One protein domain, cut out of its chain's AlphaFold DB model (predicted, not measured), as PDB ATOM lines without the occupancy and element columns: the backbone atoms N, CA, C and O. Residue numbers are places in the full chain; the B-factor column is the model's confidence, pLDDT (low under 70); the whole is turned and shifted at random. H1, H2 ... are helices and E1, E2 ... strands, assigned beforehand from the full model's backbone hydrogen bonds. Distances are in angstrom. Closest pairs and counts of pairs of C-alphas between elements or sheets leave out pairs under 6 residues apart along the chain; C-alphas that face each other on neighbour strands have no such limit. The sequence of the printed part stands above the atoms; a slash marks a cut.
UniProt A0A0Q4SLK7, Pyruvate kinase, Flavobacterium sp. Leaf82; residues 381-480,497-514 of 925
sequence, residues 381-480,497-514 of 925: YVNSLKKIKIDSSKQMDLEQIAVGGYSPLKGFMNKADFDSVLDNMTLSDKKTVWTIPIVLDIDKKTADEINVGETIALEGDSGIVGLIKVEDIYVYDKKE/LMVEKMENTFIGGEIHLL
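This is residues 381 to 480 and 497 to 514 of the 925 residues of the protein "Pyruvate kinase" of Flavobacterium sp. Leaf82 (UniProt A0A0Q4SLK7). A strongly twisted sheet of five strands curls like part of a barrel, with H2 across one face, and on the opposite face the small helix H4 over E5 and the small helix H1 beside the strands. On H2's face, H3 stands up from E4 and E5, and with residues 425 to 439 after it makes the end of the longest axis opposite H1. The printed part has 118 residues, with five named helices and five named strands in the order H1 E1 H2 H3 E2 H4 E3 E4 H5 E5, of mixed class. The mixed sheet runs E1 E3 E4 E5 E2. The whole is compact, with a radius of gyration of the C-alphas of 13.6 A and spans of 39 by 30 by 28 A.

Start at H1, residues 381 to 384, on the sheet at a height of 8.2 A. Next look at E1, residues 387 to 389, an edge strand parallel to E3, residues 455 to 460; N 388 and O 457 are 2.9 A apart. E3 and E4, residues 463 to 475, form an antiparallel hairpin, with N 458 and O 466 at 2.8 A. E4 is antiparallel to E5, residues 505 to 513, with N 469 and O 510 at 2.8 A. E5 is antiparallel to E2, residues 440 to 442, with N 442 and O 505 at 2.9 A. H2, residues 392 to 402, is on the face opposite H1, 8.3 A over the sheet. It runs across the strands, at 87 degrees to E4 on the local plane; its closest C-alphas to E5 are those of Ala 402 and Leu 513, 6.0 A apart. H3, residues 415 to 424, is on the same face as H2, and its line rises 59 degrees from the sheet; the C-alphas of Lys 415 and Tyr 474, its closest to E4, are 6.6 A apart. H4, residues 444 to 448, is on the same face as H1, 7.5 A over the sheet. H5, residues 497 to 501, is not on the sheet. In H2, H3, H4 and H5 every O i to N i+4 pair is within hydrogen-bond range; H1 is too short for one.

Find C-alpha 381 at (54.081, -34.262, -36.831), where H1 begins. H2 is 15.1 A long and H3 13.5 A. E3 covers 16.3 A. E4 begins at C-alpha 463, (41.253, -40.920, -35.563), covers 27.2 A and bends by 89 degrees at residue 471. E5 covers 22.2 A, bends by 75 degrees at residue 510 and ends at C-alpha 513, (41.597, -31.502, -43.568).

The two farthest C-alphas, those of Ser 384 and Asn 424, are 39.6 A apart. Residues 481 to 496 are not printed, and C-alphas 480 and 497 are 13.6 A apart across the cut. The links H2 to H3 and H3 to E2 are long. No printed residue is under 70 in pLDDT.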
ATOM      1  N   TYR A 381      54.415 -35.630 -37.220       91.06
ATOM      2  CA  TYR A 381      54.081 -34.262 -36.831       91.06
ATOM      3  C   TYR A 381      52.669 -34.219 -36.252       91.06
ATOM      4  O   TYR A 381      52.491 -33.757 -35.131       91.06
ATOM      5  N   VAL A 382      51.695 -34.788 -36.962       92.00
ATOM      6  CA  VAL A 382      50.286 -34.795 -36.543       92.00
ATOM      7  C   VAL A 382      50.099 -35.488 -35.191       92.00
ATOM      8  O   VAL A 382      49.437 -34.946 -34.314       92.00
ATOM      9  N   ASN A 383      50.755 -36.632 -34.978       91.50
ATOM     10  CA  ASN A 383      50.701 -37.368 -33.712       91.50
ATOM     11  C   ASN A 383      51.405 -36.657 -32.544       91.50
ATOM     12  O   ASN A 383      51.176 -37.026 -31.396       91.50
ATOM     13  N   SER A 384      52.263 -35.665 -32.816       93.88
ATOM     14  CA  SER A 384      52.931 -34.869 -31.775       93.88
ATOM     15  C   SER A 384      52.092 -33.693 -31.267       93.88
ATOM     16  O   SER A 384      52.436 -33.098 -30.248       93.88
ATOM     17  N   LEU A 385      51.016 -33.339 -31.977       95.31
ATOM     18  CA  LEU A 385      50.147 -32.226 -31.613       95.31
ATOM     19  C   LEU A 385      49.212 -32.612 -30.465       95.31
ATOM     20  O   LEU A 385      48.819 -33.773 -30.322       95.31
ATOM     21  N   LYS A 386      48.791 -31.609 -29.687       95.31
ATOM     22  CA  LYS A 386      47.633 -31.757 -28.801       95.31
ATOM     23  C   LYS A 386      46.401 -32.114 -29.626       95.31
ATOM     24  O   LYS A 386      46.305 -31.728 -30.793       95.31
ATOM     25  N   LYS A 387      45.463 -32.827 -29.009       95.00
ATOM     26  CA  LYS A 387      44.270 -33.347 -29.675       95.00
ATOM     27  C   LYS A 387      43.007 -32.835 -29.001       95.00
ATOM     28  O   LYS A 387      42.945 -32.797 -27.776       95.00
ATOM     29  N   ILE A 388      42.006 -32.504 -29.805       95.31
ATOM     30  CA  ILE A 388      40.637 -32.235 -29.362       95.31
ATOM     31  C   ILE A 388      39.734 -33.250 -30.047       95.31
ATOM     32  O   ILE A 388      39.801 -33.402 -31.270       95.31
ATOM     33  N   LYS A 389      38.889 -33.924 -29.264       93.62
ATOM     34  CA  LYS A 389      37.847 -34.791 -29.810       93.62
ATOM     35  C   LYS A 389      36.731 -33.943 -30.407       93.62
ATOM     36  O   LYS A 389      36.300 -32.972 -29.791       93.62
ATOM     37  N   ILE A 390      36.268 -34.318 -31.590       94.31
ATOM     38  CA  ILE A 390      35.151 -33.670 -32.268       94.31
ATOM     39  C   ILE A 390      34.083 -34.701 -32.607       94.31
ATOM     40  O   ILE A 390      34.400 -35.826 -32.986       94.31
ATOM     41  N   ASP A 391      32.816 -34.313 -32.481       88.50
ATOM     42  CA  ASP A 391      31.707 -35.166 -32.895       88.50
ATOM     43  C   ASP A 391      31.550 -35.201 -34.430       88.50
ATOM     44  O   ASP A 391      32.145 -34.413 -35.181       88.50
ATOM     45  N   SER A 392      30.688 -36.101 -34.905       90.19
ATOM     46  CA  SER A 392      30.390 -36.261 -36.331       90.19
ATOM     47  C   SER A 392      29.846 -34.991 -37.004       90.19
ATOM     48  O   SER A 392      30.107 -34.761 -38.186       90.19
ATOM     49  N   SER A 393      29.132 -34.125 -36.278       92.25
ATOM     50  CA  SER A 393      28.577 -32.874 -36.812       92.25
ATOM     51  C   SER A 393      29.676 -31.830 -37.023       92.25
ATOM     52  O   SER A 393      29.749 -31.206 -38.086       92.25
ATOM     53  N   LYS A 394      30.590 -31.685 -36.058       95.25
ATOM     54  CA  LYS A 394      31.777 -30.824 -36.180       95.25
ATOM     55  C   LYS A 394      32.731 -31.327 -37.251       95.25
ATOM     56  O   LYS A 394      33.297 -30.518 -37.987       95.25
ATOM     57  N   GLN A 395      32.867 -32.643 -37.391       95.38
ATOM     58  CA  GLN A 395      33.642 -33.232 -38.476       95.38
ATOM     59  C   GLN A 395      33.023 -32.927 -39.850       95.38
ATOM     60  O   GLN A 395      33.752 -32.557 -40.768       95.38
ATOM     61  N   MET A 396      31.693 -32.999 -39.997       94.94
ATOM     62  CA  MET A 396      31.022 -32.588 -41.240       94.94
ATOM     63  C   MET A 396      31.283 -31.116 -41.572       94.94
ATOM     64  O   MET A 396      31.573 -30.793 -42.723       94.94
ATOM     65  N   ASP A 397      31.222 -30.222 -40.584       97.62
ATOM     66  CA  ASP A 397      31.515 -28.804 -40.807       97.62
ATOM     67  C   ASP A 397      32.973 -28.567 -41.215       97.62
ATOM     68  O   ASP A 397      33.221 -27.848 -42.186       97.62
ATOM     69  N   LEU A 398      33.925 -29.228 -40.548       97.75
ATOM     70  CA  LEU A 398      35.339 -29.233 -40.930       97.75
ATOM     71  C   LEU A 398      35.518 -29.662 -42.396       97.75
ATOM     72  O   LEU A 398      36.209 -28.989 -43.165       97.75
ATOM     73  N   GLU A 399      34.875 -30.759 -42.802       96.25
ATOM     74  CA  GLU A 399      34.937 -31.254 -44.176       96.25
ATOM     75  C   GLU A 399      34.327 -30.271 -45.175       96.25
ATOM     76  O   GLU A 399      34.949 -29.986 -46.199       96.25
ATOM     77  N   GLN A 400      33.147 -29.715 -44.889       97.81
ATOM     78  CA  GLN A 400      32.467 -28.777 -45.786       97.81
ATOM     79  C   GLN A 400      33.230 -27.460 -45.958       97.81
ATOM     80  O   GLN A 400      33.248 -26.910 -47.064       97.81
ATOM     81  N   ILE A 401      33.901 -26.971 -44.912       98.44
ATOM     82  CA  ILE A 401      34.855 -25.862 -45.030       98.44
ATOM     83  C   ILE A 401      35.994 -26.276 -45.967       98.44
ATOM     84  O   ILE A 401      36.294 -25.573 -46.934       98.44
ATOM     85  N   ALA A 402      36.602 -27.436 -45.717       97.44
ATOM     86  CA  ALA A 402      37.808 -27.855 -46.416       97.44
ATOM     87  C   ALA A 402      37.603 -28.165 -47.901       97.44
ATOM     88  O   ALA A 402      38.499 -27.879 -48.693       97.44
ATOM     89  N   VAL A 403      36.451 -28.717 -48.292       95.94
ATOM     90  CA  VAL A 403      36.112 -28.985 -49.705       95.94
ATOM     91  C   VAL A 403      35.499 -27.770 -50.411       95.94
ATOM     92  O   VAL A 403      35.164 -27.848 -51.594       95.94
ATOM     93  N   GLY A 404      35.298 -26.665 -49.686       97.00
ATOM     94  CA  GLY A 404      34.758 -25.419 -50.221       97.00
ATOM     95  C   GLY A 404      33.237 -25.351 -50.303       97.00
ATOM     96  O   GLY A 404      32.714 -24.389 -50.871       97.00
ATOM     97  N   GLY A 405      32.515 -26.317 -49.725       97.62
ATOM     98  CA  GLY A 405      31.052 -26.287 -49.628       97.62
ATOM     99  C   GLY A 405      30.571 -25.052 -48.869       97.62
ATOM    100  O   GLY A 405      29.575 -24.436 -49.252       97.62
ATOM    101  N   TYR A 406      31.355 -24.618 -47.877       98.56
ATOM    102  CA  TYR A 406      31.115 -23.422 -47.068       98.56
ATOM    103  C   TYR A 406      31.980 -22.214 -47.458       98.56
ATOM    104  O   TYR A 406      32.188 -21.314 -46.645       98.56
ATOM    105  N   SER A 407      32.488 -22.151 -48.693       98.19
ATOM    106  CA  SER A 407      33.221 -20.959 -49.154       98.19
ATOM    107  C   SER A 407      32.394 -19.681 -48.901       98.19
ATOM    108  O   SER A 407      31.180 -19.698 -49.138       98.19
ATOM    109  N   PRO A 408      33.012 -18.581 -48.423       97.81
ATOM    110  CA  PRO A 408      34.457 -18.360 -48.306       97.81
ATOM    111  C   PRO A 408      35.077 -18.719 -46.945       97.81
ATOM    112  O   PRO A 408      36.218 -18.323 -46.696       97.81
ATOM    113  N   LEU A 409      34.368 -19.432 -46.061       98.38
ATOM    114  CA  LEU A 409      34.931 -19.830 -44.770       98.38
ATOM    115  C   LEU A 409      36.205 -20.658 -44.965       98.38
ATOM    116  O   LEU A 409      36.256 -21.557 -45.801       98.38
ATOM    117  N   LYS A 410      37.233 -20.348 -44.170       97.50
ATOM    118  CA  LYS A 410      38.531 -21.050 -44.159       97.50
ATOM    119  C   LYS A 410      38.751 -21.878 -42.895       97.50
ATOM    120  O   LYS A 410      39.774 -22.546 -42.783       97.50
ATOM    121  N   GLY A 411      37.822 -21.803 -41.950       98.38
ATOM    122  CA  GLY A 411      37.924 -22.416 -40.638       98.38
ATOM    123  C   GLY A 411      36.694 -22.140 -39.785       98.38
ATOM    124  O   GLY A 411      35.729 -21.539 -40.268       98.38
ATOM    125  N   PHE A 412      36.733 -22.600 -38.537       98.75
ATOM    126  CA  PHE A 412      35.690 -22.311 -37.557       98.75
ATOM    127  C   PHE A 412      35.733 -20.829 -37.173       98.75
ATOM    128  O   PHE A 412      36.808 -20.228 -37.102       98.75
ATOM    129  N   MET A 413      34.562 -20.232 -36.958       98.69
ATOM    130  CA  MET A 413      34.432 -18.787 -36.773       98.69
ATOM    131  C   MET A 413      35.156 -18.298 -35.516       98.69
ATOM    132  O   MET A 413      34.914 -18.782 -34.407       98.69
ATOM    133  N   ASN A 414      35.994 -17.276 -35.689       98.44
ATOM    134  CA  ASN A 414      36.448 -16.435 -34.583       98.44
ATOM    135  C   ASN A 414      35.279 -15.606 -34.022       98.44
ATOM    136  O   ASN A 414      34.187 -15.568 -34.603       98.44
ATOM    137  N   LYS A 415      35.512 -14.903 -32.910       98.31
ATOM    138  CA  LYS A 415      34.467 -14.128 -32.241       98.31
ATOM    139  C   LYS A 415      33.866 -13.048 -33.142       98.31
ATOM    140  O   LYS A 415      32.658 -12.837 -33.124       98.31
ATOM    141  N   ALA A 416      34.689 -12.374 -33.946       98.44
ATOM    142  CA  ALA A 416      34.230 -11.286 -34.806       98.44
ATOM    143  C   ALA A 416      33.275 -11.777 -35.906       98.44
ATOM    144  O   ALA A 416      32.256 -11.131 -36.166       98.44
ATOM    145  N   ASP A 417      33.583 -12.910 -36.542       98.62
ATOM    146  CA  ASP A 417      32.696 -13.538 -37.522       98.62
ATOM    147  C   ASP A 417      31.434 -14.088 -36.849       98.62
ATOM    148  O   ASP A 417      30.337 -13.852 -37.350       98.62
ATOM    149  N   PHE A 418      31.566 -14.748 -35.695       98.69
ATOM    150  CA  PHE A 418      30.436 -15.286 -34.934       98.69
ATOM    151  C   PHE A 418      29.424 -14.200 -34.536       98.69
ATOM    152  O   PHE A 418      28.244 -14.299 -34.887       98.69
ATOM    153  N   ASP A 419      29.891 -13.138 -33.871       98.50
ATOM    154  CA  ASP A 419      29.050 -12.011 -33.451       98.50
ATOM    155  C   ASP A 419      28.377 -11.363 -34.675       98.50
ATOM    156  O   ASP A 419      27.169 -11.119 -34.689       98.50
ATOM    157  N   SER A 420      29.143 -11.129 -35.749       98.44
ATOM    158  CA  SER A 420      28.625 -10.493 -36.963       98.44
ATOM    159  C   SER A 420      27.576 -11.348 -37.681       98.44
ATOM    160  O   SER A 420      26.599 -10.806 -38.198       98.44
ATOM    161  N   VAL A 421      27.730 -12.672 -37.702       98.50
ATOM    162  CA  VAL A 421      26.752 -13.584 -38.310       98.50
ATOM    163  C   VAL A 421      25.450 -13.599 -37.510       98.50
ATOM    164  O   VAL A 421      24.360 -13.587 -38.098       98.50
ATOM    165  N   LEU A 422      25.531 -13.586 -36.178       97.94
ATOM    166  CA  LEU A 422      24.350 -13.497 -35.322       97.94
ATOM    167  C   LEU A 422      23.629 -12.156 -35.488       97.94
ATOM    168  O   LEU A 422      22.410 -12.159 -35.670       97.94
ATOM    169  N   ASP A 423      24.361 -11.044 -35.499       97.19
ATOM    170  CA  ASP A 423      23.772  -9.700 -35.477       97.19
ATOM    171  C   ASP A 423      23.385  -9.170 -36.860       97.19
ATOM    172  O   ASP A 423      22.343  -8.536 -37.018       97.19
ATOM    173  N   ASN A 424      24.214  -9.428 -37.874       96.69
ATOM    174  CA  ASN A 424      24.137  -8.767 -39.180       96.69
ATOM    175  C   ASN A 424      23.915  -9.732 -40.349       96.69
ATOM    176  O   ASN A 424      23.703  -9.270 -41.469       96.69
ATOM    177  N   MET A 425      23.967 -11.051 -40.126       97.81
ATOM    178  CA  MET A 425      23.905 -12.057 -41.199       97.81
ATOM    179  C   MET A 425      24.999 -11.870 -42.269       97.81
ATOM    180  O   MET A 425      24.816 -12.179 -43.451       97.81
ATOM    181  N   THR A 426      26.159 -11.377 -41.841       97.88
ATOM    182  CA  THR A 426      27.372 -11.235 -42.650       97.88
ATOM    183  C   THR A 426      28.583 -11.702 -41.856       97.88
ATOM    184  O   THR A 426      28.583 -11.628 -40.628       97.88
ATOM    185  N   LEU A 427      29.657 -12.074 -42.547       98.19
ATOM    186  CA  LEU A 427      30.983 -12.180 -41.933       98.19
ATOM    187  C   LEU A 427      31.452 -10.812 -41.402       98.19
ATOM    188  O   LEU A 427      30.842  -9.772 -41.679       98.19
ATOM    189  N   SER A 428      32.550 -10.805 -40.647       97.25
ATOM    190  CA  SER A 428      33.107  -9.613 -39.986       97.25
ATOM    191  C   SER A 428      33.506  -8.477 -40.941       97.25
ATOM    192  O   SER A 428      33.606  -7.321 -40.522       97.25
ATOM    193  N   ASP A 429      33.658  -8.763 -42.238       94.81
ATOM    194  CA  ASP A 429      33.861  -7.762 -43.291       94.81
ATOM    195  C   ASP A 429      32.617  -6.892 -43.576       94.81
ATOM    196  O   ASP A 429      32.709  -5.910 -44.321       94.81
ATOM    197  N   LYS A 430      31.467  -7.246 -42.980       91.06
ATOM    198  CA  LYS A 430      30.153  -6.588 -43.110       91.06
ATOM    199  C   LYS A 430      29.613  -6.521 -44.540       91.06
ATOM    200  O   LYS A 430      28.721  -5.725 -44.832       91.06
ATOM    201  N   LYS A 431      30.170  -7.320 -45.449       93.06
ATOM    202  CA  LYS A 431      29.828  -7.335 -46.878       93.06
ATOM    203  C   LYS A 431      29.430  -8.726 -47.332       93.06
ATOM    204  O   LYS A 431      28.466  -8.882 -48.078       93.06
ATOM    205  N   THR A 432      30.172  -9.733 -46.897       97.19
ATOM    206  CA  THR A 432      29.961 -11.114 -47.301       97.19
ATOM    207  C   THR A 432      28.825 -11.710 -46.488       97.19
ATOM    208  O   THR A 432      28.977 -11.976 -45.299       97.19
ATOM    209  N   VAL A 433      27.678 -11.936 -47.129       98.38
ATOM    210  CA  VAL A 433      26.507 -12.552 -46.491       98.38
ATOM    211  C   VAL A 433      26.836 -13.952 -45.984       98.38
ATOM    212  O   VAL A 433      27.374 -14.774 -46.727       98.38
ATOM    213  N   TRP A 434      26.474 -14.223 -44.734       98.50
ATOM    214  CA  TRP A 434      26.557 -15.537 -44.108       98.50
ATOM    215  C   TRP A 434      25.638 -15.579 -42.881       98.50
ATOM    216  O   TRP A 434      25.718 -14.716 -42.014       98.50
ATOM    217  N   THR A 435      24.742 -16.562 -42.799       98.00
ATOM    218  CA  THR A 435      23.596 -16.525 -41.867       98.00
ATOM    219  C   THR A 435      23.656 -17.533 -40.721       98.00
ATOM    220  O   THR A 435      22.838 -17.435 -39.802       98.00
ATOM    221  N   ILE A 436      24.587 -18.489 -40.767       97.81
ATOM    222  CA  ILE A 436      24.640 -19.648 -39.867       97.81
ATOM    223  C   ILE A 436      26.000 -19.728 -39.164       97.81
ATOM    224  O   ILE A 436      27.002 -19.916 -39.848       97.81
ATOM    225  N   PRO A 437      26.078 -19.623 -37.829       98.19
ATOM    226  CA  PRO A 437      27.316 -19.872 -37.098       98.19
ATOM    227  C   PRO A 437      27.908 -21.261 -37.387       98.19
ATOM    228  O   PRO A 437      27.215 -22.271 -37.262       98.19
ATOM    229  N   ILE A 438      29.194 -21.305 -37.753       98.44
ATOM    230  CA  ILE A 438      29.979 -22.537 -37.923       98.44
ATOM    231  C   ILE A 438      31.104 -22.512 -36.887       98.44
ATOM    232  O   ILE A 438      32.100 -21.806 -37.049       98.44
ATOM    233  N   VAL A 439      30.905 -23.238 -35.790       98.25
ATOM    234  CA  VAL A 439      31.680 -23.098 -34.547       98.25
ATOM    235  C   VAL A 439      32.141 -24.452 -34.021       98.25
ATOM    236  O   VAL A 439      31.436 -25.453 -34.179       98.25
ATOM    237  N   LEU A 440      33.296 -24.467 -33.360       98.19
ATOM    238  CA  LEU A 440      33.827 -25.621 -32.642       98.19
ATOM    239  C   LEU A 440      33.819 -25.309 -31.145       98.19
ATOM    240  O   LEU A 440      34.554 -24.430 -30.703       98.19
ATOM    241  N   ASP A 441      32.953 -25.981 -30.389       96.94
ATOM    242  CA  ASP A 441      32.870 -25.857 -28.935       96.94
ATOM    243  C   ASP A 441      33.745 -26.875 -28.215       96.94
ATOM    244  O   ASP A 441      33.918 -28.002 -28.671       96.94
ATOM    245  N   ILE A 442      34.306 -26.433 -27.092       95.19
ATOM    246  CA  ILE A 442      35.150 -27.217 -26.198       95.19
ATOM    247  C   ILE A 442      34.844 -26.862 -24.746       95.19
ATOM    248  O   ILE A 442      34.451 -25.732 -24.420       95.19
ATOM    249  N   ASP A 443      35.053 -27.827 -23.858       91.62
ATOM    250  CA  ASP A 443      34.912 -27.606 -22.429       91.62
ATOM    251  C   ASP A 443      36.000 -26.645 -21.914       91.62
ATOM    252  O   ASP A 443      37.055 -26.434 -22.522       91.62
ATOM    253  N   LYS A 444      35.740 -26.046 -20.751       88.81
ATOM    254  CA  LYS A 444      36.628 -25.031 -20.179       88.81
ATOM    255  C   LYS A 444      38.026 -25.572 -19.855       88.81
ATOM    256  O   LYS A 444      38.998 -24.842 -20.022       88.81
ATOM    257  N   LYS A 445      38.137 -26.821 -19.394       90.69
ATOM    258  CA  LYS A 445      39.430 -27.408 -19.026       90.69
ATOM    259  C   LYS A 445      40.300 -27.559 -20.272       90.69
ATOM    260  O   LYS A 445      41.454 -27.149 -20.247       90.69
ATOM    261  N   THR A 446      39.727 -28.062 -21.364       91.62
ATOM    262  CA  THR A 446      40.420 -28.147 -22.655       91.62
ATOM    263  C   THR A 446      40.822 -26.761 -23.166       91.62
ATOM    264  O   THR A 446      41.950 -26.580 -23.620       91.62
ATOM    265  N   ALA A 447      39.946 -25.756 -23.046       92.69
ATOM    266  CA  ALA A 447      40.252 -24.385 -23.460       92.69
ATOM    267  C   ALA A 447      41.430 -23.766 -22.685       92.69
ATOM    268  O   ALA A 447      42.284 -23.125 -23.296       92.69
ATOM    269  N   ASP A 448      41.509 -23.989 -21.368       92.69
ATOM    270  CA  ASP A 448      42.582 -23.469 -20.505       92.69
ATOM    271  C   ASP A 448      43.967 -24.079 -20.840       92.69
ATOM    272  O   ASP A 448      45.005 -23.518 -20.476       92.69
ATOM    273  N   GLU A 449      44.011 -25.213 -21.552       93.88
ATOM    274  CA  GLU A 449      45.240 -25.906 -21.965       93.88
ATOM    275  C   GLU A 449      45.759 -25.479 -23.354       93.88
ATOM    276  O   GLU A 449      46.867 -25.872 -23.749       93.88
ATOM    277  N   ILE A 450      44.999 -24.678 -24.107       95.19
ATOM    278  CA  ILE A 450      45.299 -24.298 -25.496       95.19
ATOM    279  C   ILE A 450      45.649 -22.812 -25.581       95.19
ATOM    280  O   ILE A 450      44.987 -21.964 -24.988       95.19
ATOM    281  N   ASN A 451      46.676 -22.474 -26.366       95.44
ATOM    282  CA  ASN A 451      47.060 -21.080 -26.596       95.44
ATOM    283  C   ASN A 451      46.717 -20.615 -28.016       95.44
ATOM    284  O   ASN A 451      46.845 -21.364 -28.987       95.44
ATOM    285  N   VAL A 452      46.363 -19.336 -28.161       96.88
ATOM    286  CA  VAL A 452      46.226 -18.697 -29.478       96.88
ATOM    287  C   VAL A 452      47.562 -18.760 -30.231       96.88
ATOM    288  O   VAL A 452      48.625 -18.480 -29.675       96.88
ATOM    289  N   GLY A 453      47.507 -19.134 -31.508       95.88
ATOM    290  CA  GLY A 453      48.652 -19.387 -32.383       95.88
ATOM    291  C   GLY A 453      49.100 -20.851 -32.431       95.88
ATOM    292  O   GLY A 453      49.863 -21.214 -33.329       95.88
ATOM    293  N   GLU A 454      48.624 -21.695 -31.511       96.38
ATOM    294  CA  GLU A 454      48.908 -23.132 -31.489       96.38
ATOM    295  C   GLU A 454      48.194 -23.861 -32.644       96.38
ATOM    296  O   GLU A 454      47.152 -23.424 -33.132       96.38
ATOM    297  N   THR A 455      48.767 -24.973 -33.113       97.50
ATOM    298  CA  THR A 455      48.091 -25.888 -34.046       97.50
ATOM    299  C   THR A 455      47.666 -27.135 -33.292       97.50
ATOM    300  O   THR A 455      48.493 -27.775 -32.646       97.50
ATOM    301  N   ILE A 456      46.389 -27.479 -33.393       97.94
ATOM    302  CA  ILE A 456      45.770 -28.577 -32.658       97.94
ATOM    303  C   ILE A 456      45.232 -29.604 -33.651       97.94
ATOM    304  O   ILE A 456      44.670 -29.242 -34.687       97.94
ATOM    305  N   ALA A 457      45.416 -30.885 -33.346       97.44
ATOM    306  CA  ALA A 457      44.825 -31.983 -34.092       97.44
ATOM    307  C   ALA A 457      43.361 -32.191 -33.678       97.44
ATOM    308  O   ALA A 457      43.030 -32.209 -32.495       97.44
ATOM    309  N   LEU A 458      42.487 -32.370 -34.663       97.38
ATOM    310  CA  LEU A 458      41.076 -32.683 -34.474       97.38
ATOM    311  C   LEU A 458      40.877 -34.186 -34.676       97.38
ATOM    312  O   LEU A 458      41.133 -34.710 -35.765       97.38
ATOM    313  N   GLU A 459      40.459 -34.871 -33.618       94.88
ATOM    314  CA  GLU A 459      40.245 -36.316 -33.573       94.88
ATOM    315  C   GLU A 459      38.746 -36.611 -33.668       94.88
ATOM    316  O   GLU A 459      37.982 -36.230 -32.789       94.88
ATOM    317  N   GLY A 460      38.329 -37.239 -34.765       89.56
ATOM    318  CA  GLY A 460      36.960 -37.718 -34.962       89.56
ATOM    319  C   GLY A 460      36.884 -39.241 -34.857       89.56
ATOM    320  O   GLY A 460      37.841 -39.898 -34.439       89.56
ATOM    321  N   ASP A 461      35.785 -39.820 -35.338       77.69
ATOM    322  CA  ASP A 461      35.466 -41.252 -35.175       77.69
ATOM    323  C   ASP A 461      36.520 -42.207 -35.768       77.69
ATOM    324  O   ASP A 461      36.633 -43.365 -35.376       77.69
ATOM    325  N   SER A 462      37.307 -41.735 -36.742       81.12
ATOM    326  CA  SER A 462      38.315 -42.540 -37.452       81.12
ATOM    327  C   SER A 462      39.763 -42.147 -37.130       81.12
ATOM    328  O   SER A 462      40.672 -42.441 -37.918       81.12
ATOM    329  N   GLY A 463      39.970 -41.473 -35.995       89.25
ATOM    330  CA  GLY A 463      41.253 -40.920 -35.563       89.25
ATOM    331  C   GLY A 463      41.408 -39.448 -35.946       89.25
ATOM    332  O   GLY A 463      40.435 -38.703 -36.023       89.25
ATOM    333  N   ILE A 464      42.642 -39.002 -36.182       94.19
ATOM    334  CA  ILE A 464      42.910 -37.595 -36.507       94.19
ATOM    335  C   ILE A 464      42.454 -37.294 -37.938       94.19
ATOM    336  O   ILE A 464      42.984 -37.846 -38.903       94.19
ATOM    337  N   VAL A 465      41.481 -36.396 -38.070       95.06
ATOM    338  CA  VAL A 465      40.815 -36.071 -39.343       95.06
ATOM    339  C   VAL A 465      41.235 -34.716 -39.901       95.06
ATOM    340  O   VAL A 465      41.219 -34.513 -41.117       95.06
ATOM    341  N   GLY A 466      41.675 -33.796 -39.044       97.00
ATOM    342  CA  GLY A 466      42.092 -32.462 -39.457       97.00
ATOM    343  C   GLY A 466      42.925 -31.742 -38.413       97.00
ATOM    344  O   GLY A 466      43.228 -32.281 -37.353       97.00
ATOM    345  N   LEU A 467      43.300 -30.512 -38.737       98.00
ATOM    346  CA  LEU A 467      44.056 -29.601 -37.891       98.00
ATOM    347  C   LEU A 467      43.318 -28.265 -37.814       98.00
ATOM    348  O   LEU A 467      42.711 -27.841 -38.800       98.00
ATOM    349  N   ILE A 468      43.437 -27.573 -36.687       98.31
ATOM    350  CA  ILE A 468      43.040 -26.172 -36.533       98.31
ATOM    351  C   ILE A 468      44.240 -25.355 -36.063       98.31
ATOM    352  O   ILE A 468      44.922 -25.728 -35.106       98.31
ATOM    353  N   LYS A 469      44.511 -24.238 -36.735       98.19
ATOM    354  CA  LYS A 469      45.416 -23.204 -36.244       98.19
ATOM    355  C   LYS A 469      44.587 -22.199 -35.461       98.19
ATOM    356  O   LYS A 469      43.782 -21.480 -36.042       98.19
ATOM    357  N   VAL A 470      44.785 -22.166 -34.154       98.31
ATOM    358  CA  VAL A 470      43.952 -21.400 -33.231       98.31
ATOM    359  C   VAL A 470      44.222 -19.911 -33.399       98.31
ATOM    360  O   VAL A 470      45.349 -19.453 -33.215       98.31
ATOM    361  N   GLU A 471      43.193 -19.149 -33.740       98.38
ATOM    362  CA  GLU A 471      43.249 -17.691 -33.887       98.38
ATOM    363  C   GLU A 471      42.505 -16.981 -32.758       98.38
ATOM    364  O   GLU A 471      42.852 -15.852 -32.417       98.38
ATOM    365  N   ASP A 472      41.509 -17.644 -32.168       97.81
ATOM    366  CA  ASP A 472      40.663 -17.073 -31.130       97.81
ATOM    367  C   ASP A 472      40.101 -18.163 -30.205       97.81
ATOM    368  O   ASP A 472      39.815 -19.277 -30.650       97.81
ATOM    369  N   ILE A 473      39.927 -17.836 -28.924       98.06
ATOM    370  CA  ILE A 473      39.276 -18.681 -27.911       98.06
ATOM    371  C   ILE A 473      38.363 -17.767 -27.099       98.06
ATOM    372  O   ILE A 473      38.839 -16.827 -26.459       98.06
ATOM    373  N   TYR A 474      37.053 -18.012 -27.125       98.12
ATOM    374  CA  TYR A 474      36.086 -17.081 -26.549       98.12
ATOM    375  C   TYR A 474      34.861 -17.774 -25.955       98.12
ATOM    376  O   TYR A 474      34.405 -18.816 -26.418       98.12
ATOM    377  N   VAL A 475      34.311 -17.153 -24.913       97.12
ATOM    378  CA  VAL A 475      33.043 -17.549 -24.292       97.12
ATOM    379  C   VAL A 475      31.898 -16.833 -25.004       97.12
ATOM    380  O   VAL A 475      32.049 -15.689 -25.444       97.12
ATOM    381  N   TYR A 476      30.748 -17.493 -25.093       96.62
ATOM    382  CA  TYR A 476      29.530 -16.957 -25.693       96.62
ATOM    383  C   TYR A 476      28.339 -17.115 -24.741       96.62
ATOM    384  O   TYR A 476      28.348 -17.948 -23.834       96.62
ATOM    385  N   ASP A 477      27.303 -16.306 -24.950       97.38
ATOM    386  CA  ASP A 477      26.048 -16.435 -24.217       97.38
ATOM    387  C   ASP A 477      25.109 -17.382 -24.978       97.38
ATOM    388  O   ASP A 477      24.666 -17.086 -26.095       97.38
ATOM    389  N   LYS A 478      24.817 -18.544 -24.380       96.25
ATOM    390  CA  LYS A 478      23.938 -19.562 -24.975       96.25
ATOM    391  C   LYS A 478      22.549 -19.015 -25.272       96.25
ATOM    392  O   LYS A 478      22.026 -19.248 -26.359       96.25
ATOM    393  N   LYS A 479      21.968 -18.270 -24.335       95.88
ATOM    394  CA  LYS A 479      20.591 -17.788 -24.436       95.88
ATOM    395  C   LYS A 479      20.461 -16.713 -25.509       95.88
ATOM    396  O   LYS A 479      19.560 -16.766 -26.344       95.88
ATOM    397  N   GLU A 480      21.385 -15.762 -25.529       97.75
ATOM    398  CA  GLU A 480      21.470 -14.748 -26.577       97.75
ATOM    399  C   GLU A 480      21.671 -15.399 -27.951       97.75
ATOM    400  O   GLU A 480      20.989 -15.037 -28.910       97.75
ATOM    401  N   LEU A 497      17.939 -26.739 -28.607       90.44
ATOM    402  CA  LEU A 497      18.464 -27.897 -27.882       90.44
ATOM    403  C   LEU A 497      19.911 -28.217 -28.271       90.44
ATOM    404  O   LEU A 497      20.712 -28.571 -27.413       90.44
ATOM    405  N   MET A 498      20.257 -28.068 -29.552       92.75
ATOM    406  CA  MET A 498      21.634 -28.216 -30.019       92.75
ATOM    407  C   MET A 498      22.568 -27.214 -29.323       92.75
ATOM    408  O   MET A 498      23.580 -27.633 -28.775       92.75
ATOM    409  N   VAL A 499      22.227 -25.918 -29.294       95.00
ATOM    410  CA  VAL A 499      23.041 -24.893 -28.602       95.00
ATOM    411  C   VAL A 499      23.058 -25.104 -27.085       95.00
ATOM    412  O   VAL A 499      24.075 -24.869 -26.441       95.00
ATOM    413  N   GLU A 500      21.962 -25.592 -26.502       92.94
ATOM    414  CA  GLU A 500      21.912 -25.914 -25.073       92.94
ATOM    415  C   GLU A 500      22.941 -26.993 -24.699       92.94
ATOM    416  O   GLU A 500      23.607 -26.886 -23.664       92.94
ATOM    417  N   LYS A 501      23.109 -27.996 -25.570       89.56
ATOM    418  CA  LYS A 501      24.053 -29.109 -25.397       89.56
ATOM    419  C   LYS A 501      25.513 -28.754 -25.687       89.56
ATOM    420  O   LYS A 501      26.375 -29.482 -25.216       89.56
ATOM    421  N   MET A 502      25.790 -27.676 -26.425       92.81
ATOM    422  CA  MET A 502      27.166 -27.255 -26.726       92.81
ATOM    423  C   MET A 502      27.943 -26.892 -25.457       92.81
ATOM    424  O   MET A 502      27.368 -26.449 -24.460       92.81
ATOM    425  N   GLU A 503      29.263 -27.002 -25.504       95.12
ATOM    426  CA  GLU A 503      30.142 -26.502 -24.449       95.12
ATOM    427  C   GLU A 503      30.179 -24.964 -24.413       95.12
ATOM    428  O   GLU A 503      29.705 -24.289 -25.325       95.12
ATOM    429  N   ASN A 504      30.705 -24.376 -23.334       92.31
ATOM    430  CA  ASN A 504      30.602 -22.925 -23.079       92.31
ATOM    431  C   ASN A 504      31.693 -22.068 -23.750       92.31
ATOM    432  O   ASN A 504      31.661 -20.841 -23.630       92.31
ATOM    433  N   THR A 505      32.667 -22.687 -24.420       96.94
ATOM    434  CA  THR A 505      33.798 -21.984 -25.044       96.94
ATOM    435  C   THR A 505      33.920 -22.408 -26.496       96.94
ATOM    436  O   THR A 505      33.883 -23.598 -26.786       96.94
ATOM    437  N   PHE A 506      34.095 -21.450 -27.403       98.19
ATOM    438  CA  PHE A 506      34.406 -21.714 -28.803       98.19
ATOM    439  C   PHE A 506      35.884 -21.488 -29.096       98.19
ATOM    440  O   PHE A 506      36.521 -20.594 -28.533       98.19
ATOM    441  N   ILE A 507      36.393 -22.270 -30.042       98.06
ATOM    442  CA  ILE A 507      37.702 -22.086 -30.655       98.06
ATOM    443  C   ILE A 507      37.526 -21.729 -32.135       98.06
ATOM    444  O   ILE A 507      36.843 -22.423 -32.893       98.06
ATOM    445  N   GLY A 508      38.119 -20.607 -32.536       98.31
ATOM    446  CA  GLY A 508      38.085 -20.092 -33.901       98.31
ATOM    447  C   GLY A 508      39.464 -20.135 -34.542       98.31
ATOM    448  O   GLY A 508      40.479 -19.938 -33.870       98.31
ATOM    449  N   GLY A 509      39.512 -20.371 -35.850       98.06
ATOM    450  CA  GLY A 509      40.761 -20.343 -36.602       98.06
ATOM    451  C   GLY A 509      40.754 -21.190 -37.865       98.06
ATOM    452  O   GLY A 509      39.843 -21.986 -38.101       98.06
ATOM    453  N   GLU A 510      41.777 -20.989 -38.696       98.12
ATOM    454  CA  GLU A 510      41.942 -21.677 -39.974       98.12
ATOM    455  C   GLU A 510      42.098 -23.193 -39.792       98.12
ATOM    456  O   GLU A 510      42.816 -23.656 -38.905       98.12
ATOM    457  N   ILE A 511      41.448 -23.972 -40.665       98.25
ATOM    458  CA  ILE A 511      41.504 -25.435 -40.623       98.25
ATOM    459  C   ILE A 511      42.265 -26.025 -41.806       98.25
ATOM    460  O   ILE A 511      42.379 -25.421 -42.876       98.25
ATOM    461  N   HIS A 512      42.724 -27.255 -41.612       97.75
ATOM    462  CA  HIS A 512      43.189 -28.147 -42.662       97.75
ATOM    463  C   HIS A 512      42.564 -29.527 -42.487       97.75
ATOM    464  O   HIS A 512      42.503 -30.044 -41.373       97.75
ATOM    465  N   LEU A 513      42.132 -30.145 -43.581       97.00
ATOM    466  CA  LEU A 513      41.597 -31.502 -43.568       97.00
ATOM    467  C   LEU A 513      42.668 -32.489 -44.029       97.00
ATOM    468  O   LEU A 513      43.295 -32.287 -45.068       97.00
ATOM    469  N   LEU A 514      42.842 -33.562 -43.262       94.75
ATOM    470  CA  LEU A 514      43.760 -34.657 -43.574       94.75
ATOM    471  C   LEU A 514      43.013 -35.841 -44.181       94.75
ATOM    472  O   LEU A 514      43.475 -36.458 -45.137       94.75
TER     473      LEU A 514